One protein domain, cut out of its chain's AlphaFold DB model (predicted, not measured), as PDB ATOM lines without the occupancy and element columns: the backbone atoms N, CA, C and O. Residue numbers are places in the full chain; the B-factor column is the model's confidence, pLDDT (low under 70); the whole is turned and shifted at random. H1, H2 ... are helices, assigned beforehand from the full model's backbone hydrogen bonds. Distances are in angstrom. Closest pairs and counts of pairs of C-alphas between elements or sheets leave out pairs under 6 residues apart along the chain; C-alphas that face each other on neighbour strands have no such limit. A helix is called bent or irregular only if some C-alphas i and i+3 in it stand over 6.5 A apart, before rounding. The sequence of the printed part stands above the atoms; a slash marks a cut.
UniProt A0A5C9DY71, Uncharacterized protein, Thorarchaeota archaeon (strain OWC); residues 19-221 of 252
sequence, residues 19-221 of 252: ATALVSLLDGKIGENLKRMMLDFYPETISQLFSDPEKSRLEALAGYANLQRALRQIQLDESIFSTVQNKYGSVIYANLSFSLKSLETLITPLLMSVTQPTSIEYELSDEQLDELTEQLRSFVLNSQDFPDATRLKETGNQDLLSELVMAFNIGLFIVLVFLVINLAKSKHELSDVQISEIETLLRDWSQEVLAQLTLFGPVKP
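What this domain is: This is residues 19 to 221 of the 252 residues of an uncharacterized protein of Thorarchaeota archaeon (strain OWC) (UniProt A0A5C9DY71). One long helix, H8, runs through the middle of a thick cluster of helices, and the arm H2a, H5, H6 and H9 pack round it at crossing angles. H3 packs along H5, H4 sits across one end, and the short H1 and H7 pack on H8. The printed part has 203 residues with nine named helices, H1 to H9 in chain order, and no named strand: the class is all helix. The whole is compact, with a radius of gyration of the C-alphas of 17.5 A and spans of 51 by 34 by 33 A.

How they stand to each other: The hub is H8, residues 159 to 185, which touches seven other helices. With H9, residues 192 to 215, it forms a helical hairpin; the closest C-alphas, of Phe 173 and Trp 205, are 6.1 A apart, and the steep tilt of 37 degrees is only just steep. H5, residues 90 to 115, touches H8 at a steep tilt of 46 degrees, opposite ways, closest at C-alphas 96 and 177, 6.8 A. H5 also touches H9, closest at C-alphas 92 and 199, 5.4 A. H3, residues 53 to 76, touches H5, closest at C-alphas 64 and 111, 6.0 A; H3 and H8 are near each other. H4, residues 78 to 88, touches H8 about perpendicular, at 89 degrees, closest at C-alphas 80 and 184, 5.8 A. H2, residues 30 to 51, was assigned as one helix by its hydrogen bonds but is bent, with C-alphas 40 and 43 6.9 A apart; its arms are H2a, residues 30 to 40, and H2b, residues 43 to 51. H2a touches H8, closest at C-alphas 38 and 172, 6.9 A. H6, residues 126 to 141, touches H2a at a shallow tilt of 1 degree, opposite ways, closest at C-alphas 39 and 137, 6.6 A. H1, residues 19 to 26, only just touches H8, with 3 pairs of C-alphas within 8 A, closest at C-alphas 22 and 179, 6.4 A. H7, residues 150 to 153, touches H8, closest at C-alphas 152 and 162, 5.5 A. Every O i to N i+4 pair is within hydrogen-bond range in H2a, H2b, H3, H4, H6, H8 and H9, against 2 of 4 in H1 and 20 of 22 in H5; H7 is too short for such a pair.

Where its parts are: H8 is 39.1 A long, from C-alpha 159 at (-52.004, 11.514, 21.369) to C-alpha 185 at (-29.090, 1.128, -8.534). H5 measures 38.0 A, with a kink of 25 degrees near residue 106; H3 measures 34.8 A, H9 34.7 A and H6 22.5 A. H1 begins at C-alpha 19 (-34.303, -5.805, -4.161).

The domain as a whole: The C-alphas of Asn 86 and Ser 125, the two farthest apart, are 52.2 A apart. The printed part has no cut and no long link. Mean pLDDT of the printed part is 82.5; residues 19 to 23, 116 to 122, 153 to 158 and 216 to 221 are under 70.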
ATOM      1  N   ALA A  19     -33.903  -6.571  -2.962       50.72
ATOM      2  CA  ALA A  19     -34.303  -5.805  -4.161       50.72
ATOM      3  C   ALA A  19     -35.521  -6.446  -4.844       50.72
ATOM      4  O   ALA A  19     -36.377  -5.730  -5.368       50.72
ATOM      5  N   THR A  20     -35.741  -7.743  -4.542       56.59
ATOM      6  CA  THR A  20     -36.890  -8.447  -5.155       56.59
ATOM      7  C   THR A  20     -38.188  -8.113  -4.400       56.59
ATOM      8  O   THR A  20     -39.235  -7.943  -5.029       56.59
ATOM      9  N   ALA A  21     -38.109  -7.951  -3.090       63.25
ATOM     10  CA  ALA A  21     -39.304  -7.591  -2.294       63.25
ATOM     11  C   ALA A  21     -39.743  -6.144  -2.570       63.25
ATOM     12  O   ALA A  21     -40.944  -5.872  -2.640       63.25
ATOM     13  N   LEU A  22     -38.810  -5.272  -2.933       65.44
ATOM     14  CA  LEU A  22     -39.155  -3.858  -3.197       65.44
ATOM     15  C   LEU A  22     -39.694  -3.682  -4.623       65.44
ATOM     16  O   LEU A  22     -40.620  -2.897  -4.836       65.44
ATOM     17  N   VAL A  23     -39.241  -4.575  -5.437       68.75
ATOM     18  CA  VAL A  23     -39.710  -4.506  -6.836       68.75
ATOM     19  C   VAL A  23     -41.139  -5.065  -6.926       68.75
ATOM     20  O   VAL A  23     -41.926  -4.610  -7.758       68.75
ATOM     21  N   SER A  24     -41.463  -6.056  -6.035       76.00
ATOM     22  CA  SER A  24     -42.847  -6.580  -6.027       76.00
ATOM     23  C   SER A  24     -43.853  -5.490  -5.636       76.00
ATOM     24  O   SER A  24     -45.043  -5.622  -5.927       76.00
ATOM     25  N   LEU A  25     -43.297  -4.398  -5.100       80.19
ATOM     26  CA  LEU A  25     -44.213  -3.312  -4.678       80.19
ATOM     27  C   LEU A  25     -44.688  -2.493  -5.879       80.19
ATOM     28  O   LEU A  25     -45.648  -1.728  -5.761       80.19
ATOM     29  N   LEU A  26     -43.996  -2.835  -6.950       82.88
ATOM     30  CA  LEU A  26     -44.332  -2.034  -8.148       82.88
ATOM     31  C   LEU A  26     -45.549  -2.607  -8.873       82.88
ATOM     32  O   LEU A  26     -46.111  -1.946  -9.749       82.88
ATOM     33  N   ASP A  27     -45.943  -3.871  -8.431       82.12
ATOM     34  CA  ASP A  27     -47.145  -4.438  -9.089       82.12
ATOM     35  C   ASP A  27     -48.427  -3.810  -8.525       82.12
ATOM     36  O   ASP A  27     -48.626  -3.739  -7.310       82.12
ATOM     37  N   GLY A  28     -49.195  -3.194  -9.429       85.88
ATOM     38  CA  GLY A  28     -50.448  -2.567  -8.949       85.88
ATOM     39  C   GLY A  28     -50.197  -1.138  -8.441       85.88
ATOM     40  O   GLY A  28     -49.390  -0.395  -9.005       85.88
ATOM     41  N   LYS A  29     -51.102  -0.710  -7.488       89.06
ATOM     42  CA  LYS A  29     -50.966   0.668  -6.960       89.06
ATOM     43  C   LYS A  29     -49.854   0.721  -5.898       89.06
ATOM     44  O   LYS A  29     -49.976   0.145  -4.815       89.06
ATOM     45  N   ILE A  30     -48.712   1.390  -6.267       90.06
ATOM     46  CA  ILE A  30     -47.470   1.400  -5.454       90.06
ATOM     47  C   ILE A  30     -47.762   1.956  -4.054       90.06
ATOM     48  O   ILE A  30     -47.329   1.369  -3.059       90.06
ATOM     49  N   GLY A  31     -48.557   2.999  -3.993       87.62
ATOM     50  CA  GLY A  31     -48.868   3.617  -2.681       87.62
ATOM     51  C   GLY A  31     -49.594   2.645  -1.752       87.62
ATOM     52  O   GLY A  31     -49.241   2.538  -0.577       87.62
ATOM     53  N   GLU A  32     -50.564   1.992  -2.315       90.12
ATOM     54  CA  GLU A  32     -51.333   1.041  -1.471       90.12
ATOM     55  C   GLU A  32     -50.459  -0.134  -1.019       90.12
ATOM     56  O   GLU A  32     -50.562  -0.563   0.132       90.12
ATOM     57  N   ASN A  33     -49.656  -0.527  -1.914       89.12
ATOM     58  CA  ASN A  33     -48.785  -1.658  -1.530       89.12
ATOM     59  C   ASN A  33     -47.786  -1.246  -0.441       89.12
ATOM     60  O   ASN A  33     -47.513  -2.035   0.466       89.12
ATOM     61  N   LEU A  34     -47.307  -0.032  -0.564       87.25
ATOM     62  CA  LEU A  34     -46.352   0.430   0.467       87.25
ATOM     63  C   LEU A  34     -47.042   0.549   1.828       87.25
ATOM     64  O   LEU A  34     -46.459   0.162   2.843       87.25
ATOM     65  N   LYS A  35     -48.261   1.036   1.797       89.81
ATOM     66  CA  LYS A  35     -48.982   1.133   3.083       89.81
ATOM     67  C   LYS A  35     -49.205  -0.247   3.709       89.81
ATOM     68  O   LYS A  35     -48.976  -0.420   4.907       89.81
ATOM     69  N   ARG A  36     -49.592  -1.163   2.909       88.44
ATOM     70  CA  ARG A  36     -49.888  -2.508   3.456       88.44
ATOM     71  C   ARG A  36     -48.604  -3.172   3.964       88.44
ATOM     72  O   ARG A  36     -48.629  -3.828   5.007       88.44
ATOM     73  N   MET A  37     -47.601  -2.954   3.150       85.81
ATOM     74  CA  MET A  37     -46.330  -3.560   3.596       85.81
ATOM     75  C   MET A  37     -45.912  -2.976   4.955       85.81
ATOM     76  O   MET A  37     -45.509  -3.727   5.845       85.81
ATOM     77  N   MET A  38     -46.008  -1.694   5.060       83.69
ATOM     78  CA  MET A  38     -45.610  -1.063   6.336       83.69
ATOM     79  C   MET A  38     -46.530  -1.491   7.481       83.69
ATOM     80  O   MET A  38     -46.049  -1.749   8.586       83.69
ATOM     81  N   LEU A  39     -47.801  -1.625   7.242       85.88
ATOM     82  CA  LEU A  39     -48.746  -1.989   8.320       85.88
ATOM     83  C   LEU A  39     -48.503  -3.429   8.776       85.88
ATOM     84  O   LEU A  39     -48.799  -3.767   9.924       85.88
ATOM     85  N   ASP A  40     -47.953  -4.278   7.897       83.38
ATOM     86  CA  ASP A  40     -47.676  -5.676   8.294       83.38
ATOM     87  C   ASP A  40     -46.507  -5.736   9.285       83.38
ATOM     88  O   ASP A  40     -46.442  -6.661  10.097       83.38
ATOM     89  N   PHE A  41     -45.699  -4.673   9.289       77.19
ATOM     90  CA  PHE A  41     -44.524  -4.691  10.187       77.19
ATOM     91  C   PHE A  41     -44.845  -3.993  11.512       77.19
ATOM     92  O   PHE A  41     -44.150  -4.215  12.506       77.19
ATOM     93  N   TYR A  42     -45.953  -3.339  11.673       75.56
ATOM     94  CA  TYR A  42     -46.167  -2.355  12.754       75.56
ATOM     95  C   TYR A  42     -46.692  -3.045  14.019       75.56
ATOM     96  O   TYR A  42     -46.313  -2.661  15.129       75.56
ATOM     97  N   PRO A  43     -47.418  -4.149  13.896       78.94
ATOM     98  CA  PRO A  43     -47.884  -4.776  15.148       78.94
ATOM     99  C   PRO A  43     -46.711  -5.281  16.000       78.94
ATOM    100  O   PRO A  43     -46.722  -5.089  17.219       78.94
ATOM    101  N   GLU A  44     -45.783  -5.884  15.330       76.69
ATOM    102  CA  GLU A  44     -44.625  -6.373  16.110       76.69
ATOM    103  C   GLU A  44     -43.823  -5.202  16.703       76.69
ATOM    104  O   GLU A  44     -43.360  -5.292  17.842       76.69
ATOM    105  N   THR A  45     -43.722  -4.168  15.929       75.00
ATOM    106  CA  THR A  45     -42.969  -2.994  16.415       75.00
ATOM    107  C   THR A  45     -43.684  -2.337  17.607       75.00
ATOM    108  O   THR A  45     -43.032  -1.987  18.594       75.00
ATOM    109  N   ILE A  46     -44.962  -2.221  17.525       77.75
ATOM    110  CA  ILE A  46     -45.730  -1.577  18.615       77.75
ATOM    111  C   ILE A  46     -45.686  -2.468  19.863       77.75
ATOM    112  O   ILE A  46     -45.501  -1.959  20.972       77.75
ATOM    113  N   SER A  47     -45.792  -3.761  19.638       78.69
ATOM    114  CA  SER A  47     -45.744  -4.677  20.798       78.69
ATOM    115  C   SER A  47     -44.376  -4.603  21.491       78.69
ATOM    116  O   SER A  47     -44.315  -4.580  22.721       78.69
ATOM    117  N   GLN A  48     -43.312  -4.591  20.763       75.44
ATOM    118  CA  GLN A  48     -41.954  -4.512  21.338       75.44
ATOM    119  C   GLN A  48     -41.738  -3.170  22.057       75.44
ATOM    120  O   GLN A  48     -41.072  -3.131  23.093       75.44
ATOM    121  N   LEU A  49     -42.238  -2.119  21.452       76.44
ATOM    122  CA  LEU A  49     -42.067  -0.779  22.081       76.44
ATOM    123  C   LEU A  49     -42.636  -0.781  23.497       76.44
ATOM    124  O   LEU A  49     -42.030  -0.196  24.398       76.44
ATOM    125  N   PHE A  50     -43.723  -1.567  23.667       78.50
ATOM    126  CA  PHE A  50     -44.379  -1.446  24.988       78.50
ATOM    127  C   PHE A  50     -43.887  -2.556  25.917       78.50
ATOM    128  O   PHE A  50     -43.960  -2.408  27.139       78.50
ATOM    129  N   SER A  51     -43.268  -3.593  25.356       80.56
ATOM    130  CA  SER A  51     -42.784  -4.692  26.222       80.56
ATOM    131  C   SER A  51     -41.367  -4.391  26.723       80.56
ATOM    132  O   SER A  51     -41.034  -4.738  27.858       80.56
ATOM    133  N   ASP A  52     -40.540  -3.722  25.931       80.81
ATOM    134  CA  ASP A  52     -39.155  -3.386  26.315       80.81
ATOM    135  C   ASP A  52     -38.775  -2.031  25.695       80.81
ATOM    136  O   ASP A  52     -38.078  -1.969  24.679       80.81
ATOM    137  N   PRO A  53     -39.150  -0.942  26.305       77.31
ATOM    138  CA  PRO A  53     -38.984   0.410  25.738       77.31
ATOM    139  C   PRO A  53     -37.502   0.785  25.591       77.31
ATOM    140  O   PRO A  53     -37.144   1.480  24.637       77.31
ATOM    141  N   GLU A  54     -36.714   0.317  26.556       77.50
ATOM    142  CA  GLU A  54     -35.278   0.647  26.443       77.50
ATOM    143  C   GLU A  54     -34.635  -0.064  25.243       77.50
ATOM    144  O   GLU A  54     -33.839   0.544  24.524       77.50
ATOM    145  N   LYS A  55     -34.909  -1.328  25.157       82.25
ATOM    146  CA  LYS A  55     -34.407  -2.009  23.944       82.25
ATOM    147  C   LYS A  55     -34.922  -1.334  22.665       82.25
ATOM    148  O   LYS A  55     -34.154  -1.157  21.717       82.25
ATOM    149  N   SER A  56     -36.150  -0.966  22.616       78.06
ATOM    150  CA  SER A  56     -36.715  -0.304  21.421       78.06
ATOM    151  C   SER A  56     -36.025   1.034  21.159       78.06
ATOM    152  O   SER A  56     -35.761   1.372  20.002       78.06
ATOM    153  N   ARG A  57     -35.748   1.727  22.197       77.62
ATOM    154  CA  ARG A  57     -35.055   3.017  22.031       77.62
ATOM    155  C   ARG A  57     -33.655   2.799  21.437       77.62
ATOM    156  O   ARG A  57     -33.257   3.527  20.525       77.62
ATOM    157  N   LEU A  58     -32.871   1.903  22.000       79.31
ATOM    158  CA  LEU A  58     -31.504   1.654  21.496       79.31
ATOM    159  C   LEU A  58     -31.529   1.186  20.038       79.31
ATOM    160  O   LEU A  58     -30.654   1.569  19.258       79.31
ATOM    161  N   GLU A  59     -32.496   0.354  19.719       80.38
ATOM    162  CA  GLU A  59     -32.601  -0.074  18.304       80.38
ATOM    163  C   GLU A  59     -32.942   1.104  17.385       80.38
ATOM    164  O   GLU A  59     -32.424   1.178  16.269       80.38
ATOM    165  N   ALA A  60     -33.844   1.954  17.843       76.94
ATOM    166  CA  ALA A  60     -34.161   3.147  17.026       76.94
ATOM    167  C   ALA A  60     -32.922   4.046  16.874       76.94
ATOM    168  O   ALA A  60     -32.676   4.574  15.787       76.94
ATOM    169  N   LEU A  61     -32.200   4.146  17.953       78.94
ATOM    170  CA  LEU A  61     -30.973   4.966  17.867       78.94
ATOM    171  C   LEU A  61     -30.014   4.383  16.826       78.94
ATOM    172  O   LEU A  61     -29.499   5.124  15.987       78.94
ATOM    173  N   ALA A  62     -29.772   3.127  16.972       78.94
ATOM    174  CA  ALA A  62     -28.905   2.480  15.971       78.94
ATOM    175  C   ALA A  62     -29.467   2.643  14.553       78.94
ATOM    176  O   ALA A  62     -28.706   2.915  13.621       78.94
ATOM    177  N   GLY A  63     -30.728   2.485  14.415       80.25
ATOM    178  CA  GLY A  63     -31.343   2.603  13.080       80.25
ATOM    179  C   GLY A  63     -31.159   4.020  12.490       80.25
ATOM    180  O   GLY A  63     -30.798   4.152  11.319       80.25
ATOM    181  N   TYR A  64     -31.410   5.033  13.281       80.94
ATOM    182  CA  TYR A  64     -31.287   6.412  12.747       80.94
ATOM    183  C   TYR A  64     -29.821   6.726  12.444       80.94
ATOM    184  O   TYR A  64     -29.535   7.432  11.473       80.94
ATOM    185  N   ALA A  65     -28.924   6.215  13.277       79.81
ATOM    186  CA  ALA A  65     -27.497   6.447  12.970       79.81
ATOM    187  C   ALA A  65     -27.112   5.788  11.639       79.81
ATOM    188  O   ALA A  65     -26.410   6.402  10.831       79.81
ATOM    189  N   ASN A  66     -27.541   4.567  11.480       81.94
ATOM    190  CA  ASN A  66     -27.257   3.902  10.190       81.94
ATOM    191  C   ASN A  66     -27.908   4.635   9.012       81.94
ATOM    192  O   ASN A  66     -27.305   4.720   7.940       81.94
ATOM    193  N   LEU A  67     -29.082   5.058   9.270       82.81
ATOM    194  CA  LEU A  67     -29.769   5.790   8.183       82.81
ATOM    195  C   LEU A  67     -29.001   7.074   7.833       82.81
ATOM    196  O   LEU A  67     -28.862   7.401   6.652       82.81
ATOM    197  N   GLN A  68     -28.542   7.763   8.837       84.25
ATOM    198  CA  GLN A  68     -27.773   8.994   8.563       84.25
ATOM    199  C   GLN A  68     -26.529   8.673   7.723       84.25
ATOM    200  O   GLN A  68     -26.217   9.408   6.785       84.25
ATOM    201  N   ARG A  69     -25.861   7.651   8.063       82.81
ATOM    202  CA  ARG A  69     -24.686   7.254   7.266       82.81
ATOM    203  C   ARG A  69     -25.078   6.893   5.829       82.81
ATOM    204  O   ARG A  69     -24.407   7.318   4.887       82.81
ATOM    205  N   ALA A  70     -26.113   6.089   5.717       84.44
ATOM    206  CA  ALA A  70     -26.559   5.690   4.366       84.44
ATOM    207  C   ALA A  70     -26.939   6.913   3.520       84.44
ATOM    208  O   ALA A  70     -26.593   6.971   2.338       84.44
ATOM    209  N   LEU A  71     -27.636   7.846   4.125       85.69
ATOM    210  CA  LEU A  71     -28.063   9.029   3.344       85.69
ATOM    211  C   LEU A  71     -26.842   9.811   2.855       85.69
ATOM    212  O   LEU A  71     -26.842  10.301   1.722       85.69
ATOM    213  N   ARG A  72     -25.837   9.885   3.696       83.50
ATOM    214  CA  ARG A  72     -24.620  10.609   3.265       83.50
ATOM    215  C   ARG A  72     -23.941   9.887   2.097       83.50
ATOM    216  O   ARG A  72     -23.493  10.540   1.151       83.50
ATOM    217  N   GLN A  73     -23.907   8.611   2.218       84.25
ATOM    218  CA  GLN A  73     -23.282   7.853   1.112       84.25
ATOM    219  C   GLN A  73     -24.075   8.011  -0.192       84.25
ATOM    220  O   GLN A  73     -23.473   8.159  -1.258       84.25
ATOM    221  N   ILE A  74     -25.339   7.964  -0.078       86.25
ATOM    222  CA  ILE A  74     -26.176   8.065  -1.291       86.25
ATOM    223  C   ILE A  74     -25.983   9.447  -1.931       86.25
ATOM    224  O   ILE A  74     -25.905   9.549  -3.158       86.25
ATOM    225  N   GLN A  75     -25.855  10.417  -1.108       83.31
ATOM    226  CA  GLN A  75     -25.727  11.786  -1.657       83.31
ATOM    227  C   GLN A  75     -24.397  11.943  -2.400       83.31
ATOM    228  O   GLN A  75     -24.292  12.787  -3.294       83.31
ATOM    229  N   LEU A  76     -23.460  11.154  -2.006       86.00
ATOM    230  CA  LEU A  76     -22.143  11.278  -2.672       86.00
ATOM    231  C   LEU A  76     -22.092  10.425  -3.938       86.00
ATOM    232  O   LEU A  76     -21.153  10.552  -4.727       86.00
ATOM    233  N   ASP A  77     -23.081   9.611  -4.064       86.88
ATOM    234  CA  ASP A  77     -23.068   8.724  -5.246       86.88
ATOM    235  C   ASP A  77     -23.759   9.398  -6.441       86.88
ATOM    236  O   ASP A  77     -24.981   9.333  -6.593       86.88
ATOM    237  N   GLU A  78     -22.947   9.915  -7.374       91.00
ATOM    238  CA  GLU A  78     -23.500  10.703  -8.507       91.00
ATOM    239  C   GLU A  78     -24.169   9.775  -9.530       91.00
ATOM    240  O   GLU A  78     -25.049  10.216 -10.271       91.00
ATOM    241  N   SER A  79     -23.733   8.564  -9.487       92.00
ATOM    242  CA  SER A  79     -24.305   7.623 -10.474       92.00
ATOM    243  C   SER A  79     -25.799   7.380 -10.219       92.00
ATOM    244  O   SER A  79     -26.562   7.215 -11.173       92.00
ATOM    245  N   ILE A  80     -26.191   7.406  -8.975       90.94
ATOM    246  CA  ILE A  80     -27.624   7.185  -8.673       90.94
ATOM    247  C   ILE A  80     -28.458   8.343  -9.240       90.94
ATOM    248  O   ILE A  80     -29.471   8.102  -9.899       90.94
ATOM    249  N   PHE A  81     -27.963   9.505  -9.111       93.06
ATOM    250  CA  PHE A  81     -28.754  10.677  -9.550       93.06
ATOM    251  C   PHE A  81     -28.731  10.797 -11.078       93.06
ATOM    252  O   PHE A  81     -29.734  11.195 -11.676       93.06
ATOM    253  N   SER A  82     -27.646  10.442 -11.568       94.19
ATOM    254  CA  SER A  82     -27.624  10.431 -13.045       94.19
ATOM    255  C   SER A  82     -28.608   9.400 -13.614       94.19
ATOM    256  O   SER A  82     -29.308   9.697 -14.583       94.19
ATOM    257  N   THR A  83     -28.643   8.294 -12.998       94.06
ATOM    258  CA  THR A  83     -29.595   7.270 -13.471       94.06
ATOM    259  C   THR A  83     -31.046   7.745 -13.306       94.06
ATOM    260  O   THR A  83     -31.852   7.575 -14.223       94.06
ATOM    261  N   VAL A  84     -31.287   8.272 -12.198       94.81
ATOM    262  CA  VAL A  84     -32.683   8.703 -11.963       94.81
ATOM    263  C   VAL A  84     -33.062   9.775 -12.994       94.81
ATOM    264  O   VAL A  84     -34.150   9.712 -13.571       94.81
ATOM    265  N   GLN A  85     -32.176  10.719 -13.232       95.25
ATOM    266  CA  GLN A  85     -32.503  11.799 -14.189       95.25
ATOM    267  C   GLN A  85     -32.632  11.253 -15.612       95.25
ATOM    268  O   GLN A  85     -33.562  11.630 -16.329       95.25
ATOM    269  N   ASN A  86     -31.770  10.350 -15.945       95.56
ATOM    270  CA  ASN A  86     -31.778   9.888 -17.352       95.56
ATOM    271  C   ASN A  86     -32.882   8.857 -17.603       95.56
ATOM    272  O   ASN A  86     -33.513   8.887 -18.660       95.56
ATOM    273  N   LYS A  87     -33.185   8.070 -16.585       94.56
ATOM    274  CA  LYS A  87     -34.145   6.965 -16.856       94.56
ATOM    275  C   LYS A  87     -35.557   7.348 -16.412       94.56
ATOM    276  O   LYS A  87     -36.528   6.966 -17.068       94.56
ATOM    277  N   TYR A  88     -35.604   8.108 -15.394       94.62
ATOM    278  CA  TYR A  88     -36.979   8.266 -14.850       94.62
ATOM    279  C   TYR A  88     -37.442   9.712 -15.011       94.62
ATOM    280  O   TYR A  88     -38.638   9.991 -14.900       94.62
ATOM    281  N   GLY A  89     -36.509  10.615 -15.381       93.69
ATOM    282  CA  GLY A  89     -36.969  11.982 -15.710       93.69
ATOM    283  C   GLY A  89     -36.504  12.991 -14.650       93.69
ATOM    284  O   GLY A  89     -36.107  12.625 -13.542       93.69
ATOM    285  N   SER A  90     -36.610  14.301 -15.062       94.88
ATOM    286  CA  SER A  90     -36.072  15.394 -14.218       94.88
ATOM    287  C   SER A  90     -36.980  15.654 -13.005       94.88
ATOM    288  O   SER A  90     -36.503  16.126 -11.971       94.88
ATOM    289  N   VAL A  91     -38.233  15.295 -13.150       95.19
ATOM    290  CA  VAL A  91     -39.144  15.574 -12.015       95.19
ATOM    291  C   VAL A  91     -38.850  14.592 -10.869       95.19
ATOM    292  O   VAL A  91     -38.786  15.007  -9.709       95.19
ATOM    293  N   ILE A  92     -38.678  13.336 -11.155       94.38
ATOM    294  CA  ILE A  92     -38.348  12.370 -10.076       94.38
ATOM    295  C   ILE A  92     -36.992  12.735  -9.456       94.38
ATOM    296  O   ILE A  92     -36.834  12.651  -8.235       94.38
ATOM    297  N   TYR A  93     -36.142  13.170 -10.350       94.06
ATOM    298  CA  TYR A  93     -34.829  13.609  -9.811       94.06
ATOM    299  C   TYR A  93     -35.010  14.743  -8.803       94.06
ATOM    300  O   TYR A  93     -34.464  14.671  -7.699       94.06
ATOM    301  N   ALA A  94     -35.666  15.758  -9.201       94.62
ATOM    302  CA  ALA A  94     -35.868  16.902  -8.289       94.62
ATOM    303  C   ALA A  94     -36.580  16.472  -7.001       94.62
ATOM    304  O   ALA A  94     -36.183  16.895  -5.913       94.62
ATOM    305  N   ASN A  95     -37.654  15.638  -7.117       95.12
ATOM    306  CA  ASN A  95     -38.372  15.189  -5.903       95.12
ATOM    307  C   ASN A  95     -37.489  14.307  -5.011       95.12
ATOM    308  O   ASN A  95     -37.567  14.406  -3.786       95.12
ATOM    309  N   LEU A  96     -36.717  13.485  -5.632       94.38
ATOM    310  CA  LEU A  96     -35.837  12.631  -4.808       94.38
ATOM    311  C   LEU A  96     -34.789  13.496  -4.092       94.38
ATOM    312  O   LEU A  96     -34.510  13.268  -2.914       94.38
ATOM    313  N   SER A  97     -34.244  14.450  -4.840       93.50
ATOM    314  CA  SER A  97     -33.268  15.341  -4.182       93.50
ATOM    315  C   SER A  97     -33.901  16.072  -2.993       93.50
ATOM    316  O   SER A  97     -33.280  16.163  -1.931       93.50
ATOM    317  N   PHE A  98     -35.059  16.624  -3.264       92.81
ATOM    318  CA  PHE A  98     -35.765  17.294  -2.156       92.81
ATOM    319  C   PHE A  98     -36.035  16.324  -1.000       92.81
ATOM    320  O   PHE A  98     -35.828  16.683   0.160       92.81
ATOM    321  N   SER A  99     -36.449  15.134  -1.295       93.50
ATOM    322  CA  SER A  99     -36.784  14.158  -0.235       93.50
ATOM    323  C   SER A  99     -35.532  13.791   0.578       93.50
ATOM    324  O   SER A  99     -35.607  13.675   1.803       93.50
ATOM    325  N   LEU A 100     -34.460  13.636  -0.102       91.31
ATOM    326  CA  LEU A 100     -33.225  13.269   0.620       91.31
ATOM    327  C   LEU A 100     -32.795  14.409   1.548       91.31
ATOM    328  O   LEU A 100     -32.387  14.153   2.683       91.31
ATOM    329  N   LYS A 101     -32.869  15.585   0.953       90.19
ATOM    330  CA  LYS A 101     -32.533  16.717   1.833       90.19
ATOM    331  C   LYS A 101     -33.494  16.807   3.029       90.19
ATOM    332  O   LYS A 101     -33.056  17.091   4.147       90.19
ATOM    333  N   SER A 102     -34.734  16.623   2.775       90.38
ATOM    334  CA  SER A 102     -35.719  16.638   3.876       90.38
ATOM    335  C   SER A 102     -35.414  15.560   4.922       90.38
ATOM    336  O   SER A 102     -35.498  15.833   6.121       90.38
ATOM    337  N   LEU A 103     -35.058  14.387   4.449       89.56
ATOM    338  CA  LEU A 103     -34.770  13.305   5.417       89.56
ATOM    339  C   LEU A 103     -33.518  13.639   6.230       89.56
ATOM    340  O   LEU A 103     -33.475  13.361   7.431       89.56
ATOM    341  N   GLU A 104     -32.612  14.209   5.530       86.44
ATOM    342  CA  GLU A 104     -31.395  14.584   6.284       86.44
ATOM    343  C   GLU A 104     -31.730  15.589   7.389       86.44
ATOM    344  O   GLU A 104     -31.178  15.496   8.487       86.44
ATOM    345  N   THR A 105     -32.527  16.487   7.037       84.88
ATOM    346  CA  THR A 105     -32.898  17.516   8.027       84.88
ATOM    347  C   THR A 105     -33.755  16.918   9.150       84.88
ATOM    348  O   THR A 105     -33.683  17.384  10.288       84.88
ATOM    349  N   LEU A 106     -34.431  15.859   8.836       85.19
ATOM    350  CA  LEU A 106     -35.357  15.270   9.830       85.19
ATOM    351  C   LEU A 106     -34.611  14.301  10.747       85.19
ATOM    352  O   LEU A 106     -34.929  14.219  11.935       85.19
ATOM    353  N   ILE A 107     -33.651  13.639  10.267       82.62
ATOM    354  CA  ILE A 107     -33.081  12.483  10.994       82.62
ATOM    355  C   ILE A 107     -32.303  12.999  12.210       82.62
ATOM    356  O   ILE A 107     -32.331  12.370  13.271       82.62
ATOM    357  N   THR A 108     -31.709  14.153  12.061       78.94
ATOM    358  CA  THR A 108     -30.885  14.650  13.183       78.94
ATOM    359  C   THR A 108     -31.753  14.913  14.423       78.94
ATOM    360  O   THR A 108     -31.424  14.436  15.511       78.94
ATOM    361  N   PRO A 109     -32.804  15.661  14.241       77.25
ATOM    362  CA  PRO A 109     -33.644  15.876  15.434       77.25
ATOM    363  C   PRO A 109     -34.234  14.555  15.956       77.25
ATOM    364  O   PRO A 109     -34.417  14.410  17.167       77.25
ATOM    365  N   LEU A 110     -34.551  13.639  15.077       78.62
ATOM    366  CA  LEU A 110     -35.061  12.335  15.559       78.62
ATOM    367  C   LEU A 110     -33.995  11.592  16.371       78.62
ATOM    368  O   LEU A 110     -34.318  10.996  17.401       78.62
ATOM    369  N   LEU A 111     -32.809  11.651  15.850       75.00
ATOM    370  CA  LEU A 111     -31.706  10.994  16.572       75.00
ATOM    371  C   LEU A 111     -31.527  11.640  17.958       75.00
ATOM    372  O   LEU A 111     -31.327  10.928  18.946       75.00
ATOM    373  N   MET A 112     -31.556  12.934  17.973       73.56
ATOM    374  CA  MET A 112     -31.419  13.630  19.264       73.56
ATOM    375  C   MET A 112     -32.574  13.280  20.211       73.56
ATOM    376  O   MET A 112     -32.351  13.118  21.412       73.56
ATOM    377  N   SER A 113     -33.735  13.136  19.613       75.00
ATOM    378  CA  SER A 113     -34.905  12.841  20.464       75.00
ATOM    379  C   SER A 113     -34.799  11.446  21.095       75.00
ATOM    380  O   SER A 113     -35.177  11.268  22.254       75.00
ATOM    381  N   VAL A 114     -34.224  10.557  20.421       74.31
ATOM    382  CA  VAL A 114     -34.201   9.168  20.949       74.31
ATOM    383  C   VAL A 114     -33.085   9.038  21.991       74.31
ATOM    384  O   VAL A 114     -33.085   8.089  22.777       74.31
ATOM    385  N   THR A 115     -32.153   9.990  22.048       70.69
ATOM    386  CA  THR A 115     -31.051   9.936  23.036       70.69
ATOM    387  C   THR A 115     -31.518  10.505  24.379       70.69
ATOM    388  O   THR A 115     -30.847  10.309  25.394       70.69
ATOM    389  N   GLN A 116     -32.676  11.054  24.322       65.94
ATOM    390  CA  GLN A 116     -33.193  11.603  25.592       65.94
ATOM    391  C   GLN A 116     -34.057  10.554  26.308       65.94
ATOM    392  O   GLN A 116     -34.672   9.693  25.675       65.94
ATOM    393  N   PRO A 117     -33.866  10.428  27.667       55.81
ATOM    394  CA  PRO A 117     -34.700   9.488  28.432       55.81
ATOM    395  C   PRO A 117     -36.200   9.762  28.228       55.81
ATOM    396  O   PRO A 117     -36.605  10.896  27.957       55.81
ATOM    397  N   THR A 118     -36.955   8.595  28.025       55.22
ATOM    398  CA  THR A 118     -38.410   8.691  27.765       55.22
ATOM    399  C   THR A 118     -39.111   9.374  28.950       55.22
ATOM    400  O   THR A 118     -38.849   9.064  30.114       55.22
ATOM    401  N   SER A 119     -39.751  10.486  28.753       48.31
ATOM    402  CA  SER A 119     -40.378  11.265  29.851       48.31
ATOM    403  C   SER A 119     -41.833  10.835  30.061       48.31
ATOM    404  O   SER A 119     -42.373  11.017  31.154       48.31
ATOM    405  N   ILE A 120     -42.395   9.782  29.161       53.34
ATOM    406  CA  ILE A 120     -43.818   9.405  29.347       53.34
ATOM    407  C   ILE A 120     -43.932   7.882  29.196       53.34
ATOM    408  O   ILE A 120     -43.373   7.284  28.274       53.34
ATOM    409  N   GLU A 121     -44.480   7.217  30.323       59.16
ATOM    410  CA  GLU A 121     -44.723   5.753  30.281       59.16
ATOM    411  C   GLU A 121     -46.205   5.472  30.000       59.16
ATOM    412  O   GLU A 121     -47.097   6.093  30.583       59.16
ATOM    413  N   TYR A 122     -46.435   4.902  28.710       65.12
ATOM    414  CA  TYR A 122     -47.828   4.450  28.462       65.12
ATOM    415  C   TYR A 122     -48.030   3.046  29.044       65.12
ATOM    416  O   TYR A 122     -47.215   2.145  28.843       65.12
ATOM    417  N   GLU A 123     -48.940   2.974  29.993       70.44
ATOM    418  CA  GLU A 123     -49.237   1.598  30.474       70.44
ATOM    419  C   GLU A 123     -50.488   1.058  29.772       70.44
ATOM    420  O   GLU A 123     -51.606   1.520  30.010       70.44
ATOM    421  N   LEU A 124     -50.202   0.341  28.696       75.69
ATOM    422  CA  LEU A 124     -51.377  -0.185  27.963       75.69
ATOM    423  C   LEU A 124     -51.478  -1.696  28.184       75.69
ATOM    424  O   LEU A 124     -50.469  -2.401  28.254       75.69
ATOM    425  N   SER A 125     -52.733  -2.185  28.418       82.88
ATOM    426  CA  SER A 125     -52.960  -3.645  28.422       82.88
ATOM    427  C   SER A 125     -52.851  -4.240  27.013       82.88
ATOM    428  O   SER A 125     -52.822  -3.516  26.015       82.88
ATOM    429  N   ASP A 126     -52.639  -5.568  26.918       84.50
ATOM    430  CA  ASP A 126     -52.571  -6.236  25.590       84.50
ATOM    431  C   ASP A 126     -53.828  -5.941  24.761       84.50
ATOM    432  O   ASP A 126     -53.728  -5.756  23.546       84.50
ATOM    433  N   GLU A 127     -54.998  -5.915  25.409       86.62
ATOM    434  CA  GLU A 127     -56.253  -5.619  24.668       86.62
ATOM    435  C   GLU A 127     -56.246  -4.188  24.117       86.62
ATOM    436  O   GLU A 127     -56.681  -3.968  22.984       86.62
ATOM    437  N   GLN A 128     -55.752  -3.253  24.913       84.31
ATOM    438  CA  GLN A 128     -55.687  -1.850  24.436       84.31
ATOM    439  C   GLN A 128     -54.669  -1.712  23.294       84.31
ATOM    440  O   GLN A 128     -54.891  -0.929  22.368       84.31
ATOM    441  N   LEU A 129     -53.635  -2.503  23.373       82.19
ATOM    442  CA  LEU A 129     -52.651  -2.480  22.270       82.19
ATOM    443  C   LEU A 129     -53.256  -3.053  20.985       82.19
ATOM    444  O   LEU A 129     -53.020  -2.509  19.903       82.19
ATOM    445  N   ASP A 130     -53.995  -4.116  21.151       86.81
ATOM    446  CA  ASP A 130     -54.643  -4.679  19.949       86.81
ATOM    447  C   ASP A 130     -55.644  -3.685  19.346       86.81
ATOM    448  O   ASP A 130     -55.711  -3.552  18.122       86.81
ATOM    449  N   GLU A 131     -56.353  -3.040  20.239       88.56
ATOM    450  CA  GLU A 131     -57.329  -2.052  19.730       88.56
ATOM    451  C   GLU A 131     -56.611  -0.884  19.035       88.56
ATOM    452  O   GLU A 131     -57.070  -0.421  17.989       88.56
ATOM    453  N   LEU A 132     -55.528  -0.477  19.616       85.94
ATOM    454  CA  LEU A 132     -54.772   0.648  19.028       85.94
ATOM    455  C   LEU A 132     -54.203   0.249  17.657       85.94
ATOM    456  O   LEU A 132     -54.262   1.043  16.716       85.94
ATOM    457  N   THR A 133     -53.648  -0.927  17.555       86.44
ATOM    458  CA  THR A 133     -53.115  -1.401  16.266       86.44
ATOM    459  C   THR A 133     -54.222  -1.489  15.206       86.44
ATOM    460  O   THR A 133     -53.995  -1.116  14.054       86.44
ATOM    461  N   GLU A 134     -55.350  -1.946  15.606       90.62
ATOM    462  CA  GLU A 134     -56.463  -2.007  14.636       90.62
ATOM    463  C   GLU A 134     -56.926  -0.602  14.223       90.62
ATOM    464  O   GLU A 134     -57.239  -0.380  13.052       90.62
ATOM    465  N   GLN A 135     -56.946   0.252  15.221       90.19
ATOM    466  CA  GLN A 135     -57.349   1.634  14.869       90.19
ATOM    467  C   GLN A 135     -56.351   2.255  13.882       90.19
ATOM    468  O   GLN A 135     -56.761   2.967  12.963       90.19
ATOM    469  N   LEU A 136     -55.115   2.029  14.167       89.44
ATOM    470  CA  LEU A 136     -54.105   2.534  13.216       89.44
ATOM    471  C   LEU A 136     -54.317   1.948  11.818       89.44
ATOM    472  O   LEU A 136     -54.343   2.698  10.839       89.44
ATOM    473  N   ARG A 137     -54.462   0.645  11.779       92.06
ATOM    474  CA  ARG A 137     -54.673   0.008  10.467       92.06
ATOM    475  C   ARG A 137     -55.900   0.580   9.752       92.06
ATOM    476  O   ARG A 137     -55.814   0.927   8.572       92.06
ATOM    477  N   SER A 138     -56.957   0.662  10.425       91.44
ATOM    478  CA  SER A 138     -58.196   1.158   9.789       91.44
ATOM    479  C   SER A 138     -58.023   2.611   9.328       91.44
ATOM    480  O   SER A 138     -58.462   2.958   8.229       91.44
ATOM    481  N   PHE A 139     -57.358   3.346  10.227       91.56
ATOM    482  CA  PHE A 139     -57.203   4.770   9.855       91.56
ATOM    483  C   PHE A 139     -56.348   4.900   8.588       91.56
ATOM    484  O   PHE A 139     -56.709   5.655   7.683       91.56
ATOM    485  N   VAL A 140     -55.274   4.147   8.477       91.50
ATOM    486  CA  VAL A 140     -54.332   4.281   7.343       91.50
ATOM    487  C   VAL A 140     -54.977   3.718   6.071       91.50
ATOM    488  O   VAL A 140     -54.911   4.355   5.018       91.50
ATOM    489  N   LEU A 141     -55.651   2.591   6.166       90.06
ATOM    490  CA  LEU A 141     -56.160   1.947   4.931       90.06
ATOM    491  C   LEU A 141     -57.391   2.690   4.414       90.06
ATOM    492  O   LEU A 141     -57.690   2.618   3.219       90.06
ATOM    493  N   ASN A 142     -58.073   3.377   5.309       90.25
ATOM    494  CA  ASN A 142     -59.281   4.083   4.828       90.25
ATOM    495  C   ASN A 142     -58.919   5.483   4.321       90.25
ATOM    496  O   ASN A 142     -59.782   6.187   3.796       90.25
ATOM    497  N   SER A 143     -57.672   5.763   4.380       85.75
ATOM    498  CA  SER A 143     -57.292   7.097   3.873       85.75
ATOM    499  C   SER A 143     -57.041   7.042   2.361       85.75
ATOM    500  O   SER A 143     -56.473   6.080   1.840       85.75
ATOM    501  N   GLN A 144     -57.811   7.866   1.614       74.00
ATOM    502  CA  GLN A 144     -57.706   7.870   0.134       74.00
ATOM    503  C   GLN A 144     -56.337   8.398  -0.312       74.00
ATOM    504  O   GLN A 144     -55.782   7.901  -1.293       74.00
ATOM    505  N   ASP A 145     -55.685   9.074   0.584       78.12
ATOM    506  CA  ASP A 145     -54.347   9.614   0.252       78.12
ATOM    507  C   ASP A 145     -53.415   9.455   1.457       78.12
ATOM    508  O   ASP A 145     -53.353   8.382   2.060       78.12
ATOM    509  N   PHE A 146     -52.690  10.462   1.748       85.62
ATOM    510  CA  PHE A 146     -51.750  10.519   2.880       85.62
ATOM    511  C   PHE A 146     -52.512  10.566   4.214       85.62
ATOM    512  O   PHE A 146     -53.446  11.352   4.388       85.62
ATOM    513  N   PRO A 147     -52.236   9.582   5.098       88.69
ATOM    514  CA  PRO A 147     -52.880   9.642   6.421       88.69
ATOM    515  C   PRO A 147     -52.468  10.898   7.200       88.69
ATOM    516  O   PRO A 147     -51.284  11.122   7.467       88.69
ATOM    517  N   ASP A 148     -53.569  11.767   7.529       88.06
ATOM    518  CA  ASP A 148     -53.302  13.078   8.176       88.06
ATOM    519  C   ASP A 148     -53.412  12.939   9.701       88.06
ATOM    520  O   ASP A 148     -54.510  12.918  10.259       88.06
ATOM    521  N   ALA A 149     -52.153  12.861  10.287       84.94
ATOM    522  CA  ALA A 149     -52.089  12.654  11.753       84.94
ATOM    523  C   ALA A 149     -52.658  13.858  12.513       84.94
ATOM    524  O   ALA A 149     -53.113  13.710  13.650       84.94
ATOM    525  N   THR A 150     -52.725  15.025  11.897       82.31
ATOM    526  CA  THR A 150     -53.184  16.242  12.616       82.31
ATOM    527  C   THR A 150     -54.694  16.185  12.864       82.31
ATOM    528  O   THR A 150     -55.198  16.890  13.741       82.31
ATOM    529  N   ARG A 151     -55.417  15.411  12.063       82.81
ATOM    530  CA  ARG A 151     -56.878  15.287  12.291       82.81
ATOM    531  C   ARG A 151     -57.170  14.575  13.615       82.81
ATOM    532  O   ARG A 151     -58.242  14.769  14.192       82.81
ATOM    533  N   LEU A 152     -56.190  13.864  14.049       79.31
ATOM    534  CA  LEU A 152     -56.412  13.077  15.285       79.31
ATOM    535  C   LEU A 152     -56.049  13.902  16.523       79.31
ATOM    536  O   LEU A 152     -56.484  13.572  17.628       79.31
ATOM    537  N   LYS A 153     -55.351  14.987  16.308       67.19
ATOM    538  CA  LYS A 153     -54.977  15.866  17.437       67.19
ATOM    539  C   LYS A 153     -56.139  16.775  17.845       67.19
ATOM    540  O   LYS A 153     -56.265  17.117  19.023       67.19
ATOM    541  N   GLU A 154     -57.068  17.037  16.958       59.97
ATOM    542  CA  GLU A 154     -58.173  18.002  17.168       59.97
ATOM    543  C   GLU A 154     -59.335  17.343  17.918       59.97
ATOM    544  O   GLU A 154     -60.087  18.034  18.608       59.97
ATOM    545  N   THR A 155     -59.240  15.967  18.149       55.28
ATOM    546  CA  THR A 155     -60.402  15.275  18.756       55.28
ATOM    547  C   THR A 155     -60.088  14.945  20.218       55.28
ATOM    548  O   THR A 155     -60.949  14.423  20.929       55.28
ATOM    549  N   GLY A 156     -59.038  15.700  20.923       49.78
ATOM    550  CA  GLY A 156     -58.899  15.788  22.394       49.78
ATOM    551  C   GLY A 156     -58.745  14.406  23.037       49.78
ATOM    552  O   GLY A 156     -58.192  14.303  24.134       49.78
ATOM    553  N   ASN A 157     -58.556  13.146  22.359       44.41
ATOM    554  CA  ASN A 157     -58.459  11.851  23.087       44.41
ATOM    555  C   ASN A 157     -57.598  10.874  22.286       44.41
ATOM    556  O   ASN A 157     -57.174   9.848  22.823       44.41
ATOM    557  N   GLN A 158     -56.429  11.275  21.561       57.12
ATOM    558  CA  GLN A 158     -55.608  10.113  21.120       57.12
ATOM    559  C   GLN A 158     -54.240  10.615  20.657       57.12
ATOM    560  O   GLN A 158     -53.933  10.614  19.463       57.12
ATOM    561  N   ASP A 159     -53.389  11.073  21.658       72.19
ATOM    562  CA  ASP A 159     -52.004  11.514  21.369       72.19
ATOM    563  C   ASP A 159     -51.148  10.340  20.866       72.19
ATOM    564  O   ASP A 159     -50.346  10.518  19.947       72.19
ATOM    565  N   LEU A 160     -51.663   9.147  21.214       79.06
ATOM    566  CA  LEU A 160     -50.770   8.024  20.857       79.06
ATOM    567  C   LEU A 160     -51.064   7.529  19.432       79.06
ATOM    568  O   LEU A 160     -50.133   7.190  18.698       79.06
ATOM    569  N   LEU A 161     -52.381   7.471  19.046       84.56
ATOM    570  CA  LEU A 161     -52.703   7.085  17.654       84.56
ATOM    571  C   LEU A 161     -52.128   8.097  16.654       84.56
ATOM    572  O   LEU A 161     -51.593   7.698  15.618       84.56
ATOM    573  N   SER A 162     -52.249   9.423  16.956       84.62
ATOM    574  CA  SER A 162     -51.665  10.443  16.050       84.62
ATOM    575  C   SER A 162     -50.145  10.294  15.961       84.62
ATOM    576  O   SER A 162     -49.578  10.444  14.876       84.62
ATOM    577  N   GLU A 163     -49.494   9.959  17.103       81.62
ATOM    578  CA  GLU A 163     -48.025   9.754  17.066       81.62
ATOM    579  C   GLU A 163     -47.668   8.509  16.241       81.62
ATOM    580  O   GLU A 163     -46.680   8.528  15.503       81.62
ATOM    581  N   LEU A 164     -48.529   7.516  16.369       84.62
ATOM    582  CA  LEU A 164     -48.251   6.283  15.597       84.62
ATOM    583  C   LEU A 164     -48.475   6.531  14.100       84.62
ATOM    584  O   LEU A 164     -47.716   6.017  13.275       84.62
ATOM    585  N   VAL A 165     -49.492   7.341  13.814       88.75
ATOM    586  CA  VAL A 165     -49.722   7.625  12.379       88.75
ATOM    587  C   VAL A 165     -48.543   8.447  11.840       88.75
ATOM    588  O   VAL A 165     -48.091   8.206  10.717       88.75
ATOM    589  N   MET A 166     -48.088   9.380  12.665       87.31
ATOM    590  CA  MET A 166     -46.924  10.170  12.199       87.31
ATOM    591  C   MET A 166     -45.705   9.255  12.024       87.31
ATOM    592  O   MET A 166     -44.975   9.390  11.039       87.31
ATOM    593  N   ALA A 167     -45.491   8.424  13.014       84.38
ATOM    594  CA  ALA A 167     -44.376   7.475  12.854       84.38
ATOM    595  C   ALA A 167     -44.534   6.620  11.588       84.38
ATOM    596  O   ALA A 167     -43.551   6.377  10.885       84.38
ATOM    597  N   PHE A 168     -45.743   6.191  11.341       88.62
ATOM    598  CA  PHE A 168     -46.015   5.445  10.087       88.62
ATOM    599  C   PHE A 168     -45.645   6.287   8.867       88.62
ATOM    600  O   PHE A 168     -44.977   5.785   7.961       88.62
ATOM    601  N   ASN A 169     -46.035   7.516   8.835       89.69
ATOM    602  CA  ASN A 169     -45.773   8.369   7.656       89.69
ATOM    603  C   ASN A 169     -44.269   8.603   7.467       89.69
ATOM    604  O   ASN A 169     -43.791   8.605   6.332       89.69
ATOM    605  N   ILE A 170     -43.567   8.777   8.576       88.25
ATOM    606  CA  ILE A 170     -42.101   8.937   8.463       88.25
ATOM    607  C   ILE A 170     -41.468   7.645   7.925       88.25
ATOM    608  O   ILE A 170     -40.600   7.706   7.051       88.25
ATOM    609  N   GLY A 171     -41.914   6.549   8.481       85.88
ATOM    610  CA  GLY A 171     -41.402   5.249   7.987       85.88
ATOM    611  C   GLY A 171     -41.670   5.076   6.495       85.88
ATOM    612  O   GLY A 171     -40.776   4.651   5.758       85.88
ATOM    613  N   LEU A 172     -42.839   5.352   6.067       87.94
ATOM    614  CA  LEU A 172     -43.152   5.186   4.633       87.94
ATOM    615  C   LEU A 172     -42.308   6.146   3.783       87.94
ATOM    616  O   LEU A 172     -41.883   5.779   2.685       87.94
ATOM    617  N   PHE A 173     -42.170   7.375   4.297       90.81
ATOM    618  CA  PHE A 173     -41.320   8.350   3.586       90.81
ATOM    619  C   PHE A 173     -39.909   7.783   3.383       90.81
ATOM    620  O   PHE A 173     -39.379   7.845   2.272       90.81
ATOM    621  N   ILE A 174     -39.349   7.164   4.391       89.06
ATOM    622  CA  ILE A 174     -37.993   6.587   4.280       89.06
ATOM    623  C   ILE A 174     -38.002   5.427   3.278       89.06
ATOM    624  O   ILE A 174     -37.123   5.354   2.417       89.06
ATOM    625  N   VAL A 175     -39.011   4.610   3.352       87.06
ATOM    626  CA  VAL A 175     -39.079   3.443   2.446       87.06
ATOM    627  C   VAL A 175     -39.231   3.918   0.996       87.06
ATOM    628  O   VAL A 175     -38.612   3.346   0.096       87.06
ATOM    629  N   LEU A 176     -40.041   4.885   0.831       90.81
ATOM    630  CA  LEU A 176     -40.260   5.384  -0.539       90.81
ATOM    631  C   LEU A 176     -38.944   5.914  -1.128       90.81
ATOM    632  O   LEU A 176     -38.632   5.626  -2.286       90.81
ATOM    633  N   VAL A 177     -38.146   6.653  -0.330       91.94
ATOM    634  CA  VAL A 177     -36.860   7.187  -0.837       91.94
ATOM    635  C   VAL A 177     -35.918   6.025  -1.176       91.94
ATOM    636  O   VAL A 177     -35.321   6.018  -2.255       91.94
ATOM    637  N   PHE A 178     -35.897   5.060  -0.385       89.62
ATOM    638  CA  PHE A 178     -34.960   3.948  -0.647       89.62
ATOM    639  C   PHE A 178     -35.468   3.069  -1.795       89.62
ATOM    640  O   PHE A 178     -34.664   2.438  -2.486       89.62
ATOM    641  N   LEU A 179     -36.720   3.014  -1.895       89.38
ATOM    642  CA  LEU A 179     -37.220   2.286  -3.081       89.38
ATOM    643  C   LEU A 179     -36.693   2.927  -4.372       89.38
ATOM    644  O   LEU A 179     -36.198   2.215  -5.250       89.38
ATOM    645  N   VAL A 180     -36.780   4.241  -4.440       92.88
ATOM    646  CA  VAL A 180     -36.328   4.912  -5.684       92.88
ATOM    647  C   VAL A 180     -34.813   4.733  -5.839       92.88
ATOM    648  O   VAL A 180     -34.333   4.495  -6.951       92.88
ATOM    649  N   ILE A 181     -34.118   4.791  -4.728       91.12
ATOM    650  CA  ILE A 181     -32.653   4.618  -4.806       91.12
ATOM    651  C   ILE A 181     -32.331   3.196  -5.288       91.12
ATOM    652  O   ILE A 181     -31.464   3.024  -6.150       91.12
ATOM    653  N   ASN A 182     -33.041   2.276  -4.768       88.12
ATOM    654  CA  ASN A 182     -32.792   0.890  -5.205       88.12
ATOM    655  C   ASN A 182     -33.191   0.667  -6.667       88.12
ATOM    656  O   ASN A 182     -32.521  -0.087  -7.374       88.12
ATOM    657  N   LEU A 183     -34.248   1.274  -7.053       90.12
ATOM    658  CA  LEU A 183     -34.616   1.136  -8.474       90.12
ATOM    659  C   LEU A 183     -33.515   1.723  -9.373       90.12
ATOM    660  O   LEU A 183     -33.205   1.146 -10.417       90.12
ATOM    661  N   ALA A 184     -32.951   2.788  -8.872       90.31
ATOM    662  CA  ALA A 184     -31.880   3.405  -9.684       90.31
ATOM    663  C   ALA A 184     -30.627   2.521  -9.687       90.31
ATOM    664  O   ALA A 184     -30.001   2.347 -10.735       90.31
ATOM    665  N   LYS A 185     -30.302   1.970  -8.604       88.25
ATOM    666  CA  LYS A 185     -29.090   1.128  -8.534       88.25
ATOM    667  C   LYS A 185     -29.246  -0.136  -9.385       88.25
ATOM    668  O   LYS A 185     -28.282  -0.571 -10.017       88.25
ATOM    669  N   SER A 186     -30.467  -0.589  -9.300       87.12
ATOM    670  CA  SER A 186     -30.681  -1.838 -10.070       87.12
ATOM    671  C   SER A 186     -31.062  -1.537 -11.524       87.12
ATOM    672  O   SER A 186     -31.253  -2.465 -12.313       87.12
ATOM    673  N   LYS A 187     -31.133  -0.333 -11.812       88.12
ATOM    674  CA  LYS A 187     -31.516   0.101 -13.172       88.12
ATOM    675  C   LYS A 187     -32.794  -0.597 -13.644       88.12
ATOM    676  O   LYS A 187     -32.885  -1.031 -14.794       88.12
ATOM    677  N   HIS A 188     -33.685  -0.667 -12.781       89.00
ATOM    678  CA  HIS A 188     -34.972  -1.305 -13.118       89.00
ATOM    679  C   HIS A 188     -35.782  -0.424 -14.079       89.00
ATOM    680  O   HIS A 188     -35.818   0.801 -13.947       89.00
ATOM    681  N   GLU A 189     -36.536  -1.144 -14.968       90.62
ATOM    682  CA  GLU A 189     -37.356  -0.367 -15.931       90.62
ATOM    683  C   GLU A 189     -38.761  -0.124 -15.361       90.62
ATOM    684  O   GLU A 189     -39.385  -1.022 -14.792       90.62
ATOM    685  N   LEU A 190     -39.161   1.184 -15.547       91.81
ATOM    686  CA  LEU A 190     -40.506   1.507 -15.020       91.81
ATOM    687  C   LEU A 190     -41.407   1.963 -16.169       91.81
ATOM    688  O   LEU A 190     -40.943   2.551 -17.148       91.81
ATOM    689  N   SER A 191     -42.638   1.531 -16.074       93.88
ATOM    690  CA  SER A 191     -43.629   2.089 -17.018       93.88
ATOM    691  C   SER A 191     -43.942   3.559 -16.708       93.88
ATOM    692  O   SER A 191     -43.607   4.070 -15.637       93.88
ATOM    693  N   ASP A 192     -44.587   4.270 -17.664       94.00
ATOM    694  CA  ASP A 192     -44.935   5.698 -17.461       94.00
ATOM    695  C   ASP A 192     -45.906   5.868 -16.284       94.00
ATOM    696  O   ASP A 192     -45.813   6.856 -15.553       94.00
ATOM    697  N   VAL A 193     -46.734   4.882 -16.175       94.62
ATOM    698  CA  VAL A 193     -47.706   4.970 -15.057       94.62
ATOM    699  C   VAL A 193     -46.966   4.849 -13.717       94.62
ATOM    700  O   VAL A 193     -47.265   5.596 -12.783       94.62
ATOM    701  N   GLN A 194     -46.035   4.000 -13.651       94.69
ATOM    702  CA  GLN A 194     -45.278   3.836 -12.388       94.69
ATOM    703  C   GLN A 194     -44.435   5.085 -12.087       94.69
ATOM    704  O   GLN A 194     -44.352   5.503 -10.931       94.69
ATOM    705  N   ILE A 195     -43.904   5.596 -13.145       95.00
ATOM    706  CA  ILE A 195     -43.088   6.813 -12.942       95.00
ATOM    707  C   ILE A 195     -43.978   7.945 -12.408       95.00
ATOM    708  O   ILE A 195     -43.593   8.629 -11.457       95.00
ATOM    709  N   SER A 196     -45.111   8.095 -13.025       94.81
ATOM    710  CA  SER A 196     -46.031   9.148 -12.555       94.81
ATOM    711  C   SER A 196     -46.463   8.910 -11.101       94.81
ATOM    712  O   SER A 196     -46.552   9.865 -10.327       94.81
ATOM    713  N   GLU A 197     -46.698   7.706 -10.804       94.69
ATOM    714  CA  GLU A 197     -47.128   7.433  -9.413       94.69
ATOM    715  C   GLU A 197     -45.988   7.723  -8.422       94.69
ATOM    716  O   GLU A 197     -46.231   8.309  -7.365       94.69
ATOM    717  N   ILE A 198     -44.797   7.325  -8.717       95.12
ATOM    718  CA  ILE A 198     -43.658   7.566  -7.803       95.12
ATOM    719  C   ILE A 198     -43.426   9.078  -7.673       95.12
ATOM    720  O   ILE A 198     -43.144   9.563  -6.574       95.12
ATOM    721  N   GLU A 199     -43.575   9.694  -8.823       94.88
ATOM    722  CA  GLU A 199     -43.454  11.164  -8.752       94.88
ATOM    723  C   GLU A 199     -44.431  11.766  -7.736       94.88
ATOM    724  O   GLU A 199     -44.023  12.574  -6.899       94.88
ATOM    725  N   THR A 200     -45.692  11.334  -7.835       93.88
ATOM    726  CA  THR A 200     -46.722  11.886  -6.933       93.88
ATOM    727  C   THR A 200     -46.451  11.477  -5.478       93.88
ATOM    728  O   THR A 200     -46.562  12.313  -4.578       93.88
ATOM    729  N   LEU A 201     -46.034  10.296  -5.355       93.88
ATOM    730  CA  LEU A 201     -45.828   9.823  -3.970       93.88
ATOM    731  C   LEU A 201     -44.644  10.556  -3.328       93.88
ATOM    732  O   LEU A 201     -44.740  10.976  -2.173       93.88
ATOM    733  N   LEU A 202     -43.513  10.702  -4.086       93.88
ATOM    734  CA  LEU A 202     -42.338  11.391  -3.508       93.88
ATOM    735  C   LEU A 202     -42.673  12.847  -3.193       93.88
ATOM    736  O   LEU A 202     -42.261  13.355  -2.148       93.88
ATOM    737  N   ARG A 203     -43.404  13.501  -4.067       93.56
ATOM    738  CA  ARG A 203     -43.773  14.911  -3.822       93.56
ATOM    739  C   ARG A 203     -44.691  15.044  -2.602       93.56
ATOM    740  O   ARG A 203     -44.413  15.852  -1.714       93.56
ATOM    741  N   ASP A 204     -45.781  14.235  -2.639       92.75
ATOM    742  CA  ASP A 204     -46.835  14.457  -1.615       92.75
ATOM    743  C   ASP A 204     -46.339  14.005  -0.237       92.75
ATOM    744  O   ASP A 204     -46.574  14.700   0.754       92.75
ATOM    745  N   TRP A 205     -45.598  12.888  -0.240       91.31
ATOM    746  CA  TRP A 205     -45.239  12.342   1.089       91.31
ATOM    747  C   TRP A 205     -44.155  13.214   1.730       91.31
ATOM    748  O   TRP A 205     -44.208  13.471   2.935       91.31
ATOM    749  N   SER A 206     -43.202  13.635   0.955       90.88
ATOM    750  CA  SER A 206     -42.182  14.533   1.541       90.88
ATOM    751  C   SER A 206     -42.806  15.823   2.080       90.88
ATOM    752  O   SER A 206     -42.506  16.222   3.207       90.88
ATOM    753  N   GLN A 207     -43.704  16.429   1.362       91.50
ATOM    754  CA  GLN A 207     -44.287  17.721   1.791       91.50
ATOM    755  C   GLN A 207     -45.236  17.527   2.977       91.50
ATOM    756  O   GLN A 207     -45.224  18.337   3.906       91.50
ATOM    757  N   GLU A 208     -45.943  16.427   2.905       91.19
ATOM    758  CA  GLU A 208     -46.962  16.268   3.969       91.19
ATOM    759  C   GLU A 208     -46.298  15.885   5.296       91.19
ATOM    760  O   GLU A 208     -46.733  16.344   6.354       91.19
ATOM    761  N   VAL A 209     -45.230  15.069   5.199       90.50
ATOM    762  CA  VAL A 209     -44.555  14.702   6.463       90.50
ATOM    763  C   VAL A 209     -43.944  15.964   7.089       90.50
ATOM    764  O   VAL A 209     -44.095  16.186   8.293       90.50
ATOM    765  N   LEU A 210     -43.337  16.732   6.284       87.62
ATOM    766  CA  LEU A 210     -42.720  17.955   6.853       87.62
ATOM    767  C   LEU A 210     -43.785  18.895   7.414       87.62
ATOM    768  O   LEU A 210     -43.572  19.497   8.469       87.62
ATOM    769  N   ALA A 211     -44.870  19.023   6.647       87.62
ATOM    770  CA  ALA A 211     -45.954  19.900   7.133       87.62
ATOM    771  C   ALA A 211     -46.509  19.410   8.478       87.62
ATOM    772  O   ALA A 211     -46.703  20.217   9.391       87.62
ATOM    773  N   GLN A 212     -46.762  18.137   8.557       85.06
ATOM    774  CA  GLN A 212     -47.396  17.627   9.797       85.06
ATOM    775  C   GLN A 212     -46.409  17.698  10.969       85.06
ATOM    776  O   GLN A 212     -46.825  17.906  12.110       85.06
ATOM    777  N   LEU A 213     -45.107  17.589  10.685       80.44
ATOM    778  CA  LEU A 213     -44.132  17.691  11.794       80.44
ATOM    779  C   LEU A 213     -44.124  19.110  12.365       80.44
ATOM    780  O   LEU A 213     -43.899  19.285  13.565       80.44
ATOM    781  N   THR A 214     -44.350  20.097  11.472       76.12
ATOM    782  CA  THR A 214     -44.401  21.483  11.989       76.12
ATOM    783  C   THR A 214     -45.612  21.680  12.909       76.12
ATOM    784  O   THR A 214     -45.569  22.525  13.804       76.12
ATOM    785  N   LEU A 215     -46.548  20.870  12.704       72.56
ATOM    786  CA  LEU A 215     -47.788  21.070  13.491       72.56
ATOM    787  C   LEU A 215     -47.766  20.215  14.756       72.56
ATOM    788  O   LEU A 215     -48.512  20.495  15.697       72.56
ATOM    789  N   PHE A 216     -46.895  19.164  14.729       65.50
ATOM    790  CA  PHE A 216     -46.778  18.278  15.897       65.50
ATOM    791  C   PHE A 216     -45.667  18.777  16.820       65.50
ATOM    792  O   PHE A 216     -45.397  18.165  17.857       65.50
ATOM    793  N   GLY A 217     -45.157  20.157  16.560       54.03
ATOM    794  CA  GLY A 217     -44.193  20.880  17.413       54.03
ATOM    795  C   GLY A 217     -44.906  21.625  18.551       54.03
ATOM    796  O   GLY A 217     -46.136  21.664  18.621       54.03
ATOM    797  N   PRO A 218     -44.427  21.757  19.788       43.31
ATOM    798  CA  PRO A 218     -45.155  22.374  20.915       43.31
ATOM    799  C   PRO A 218     -45.859  23.666  20.503       43.31
ATOM    800  O   PRO A 218     -45.300  24.494  19.779       43.31
ATOM    801  N   VAL A 219     -47.142  23.753  20.052       36.62
ATOM    802  CA  VAL A 219     -47.727  25.099  20.284       36.62
ATOM    803  C   VAL A 219     -48.538  25.053  21.585       36.62
ATOM    804  O   VAL A 219     -49.434  24.224  21.757       36.62
ATOM    805  N   LYS A 220     -47.796  25.379  22.835       34.44
ATOM    806  CA  LYS A 220     -48.033  26.620  23.613       34.44
ATOM    807  C   LYS A 220     -47.039  26.680  24.780       34.44
ATOM    808  O   LYS A 220     -47.012  25.803  25.644       34.44
ATOM    809  N   PRO A 221     -45.844  27.557  24.855       35.72
ATOM    810  CA  PRO A 221     -45.769  28.182  26.191       35.72
ATOM    811  C   PRO A 221     -46.778  29.328  26.339       35.72
ATOM    812  O   PRO A 221     -47.064  30.052  25.381       35.72
TER     813      PRO A 221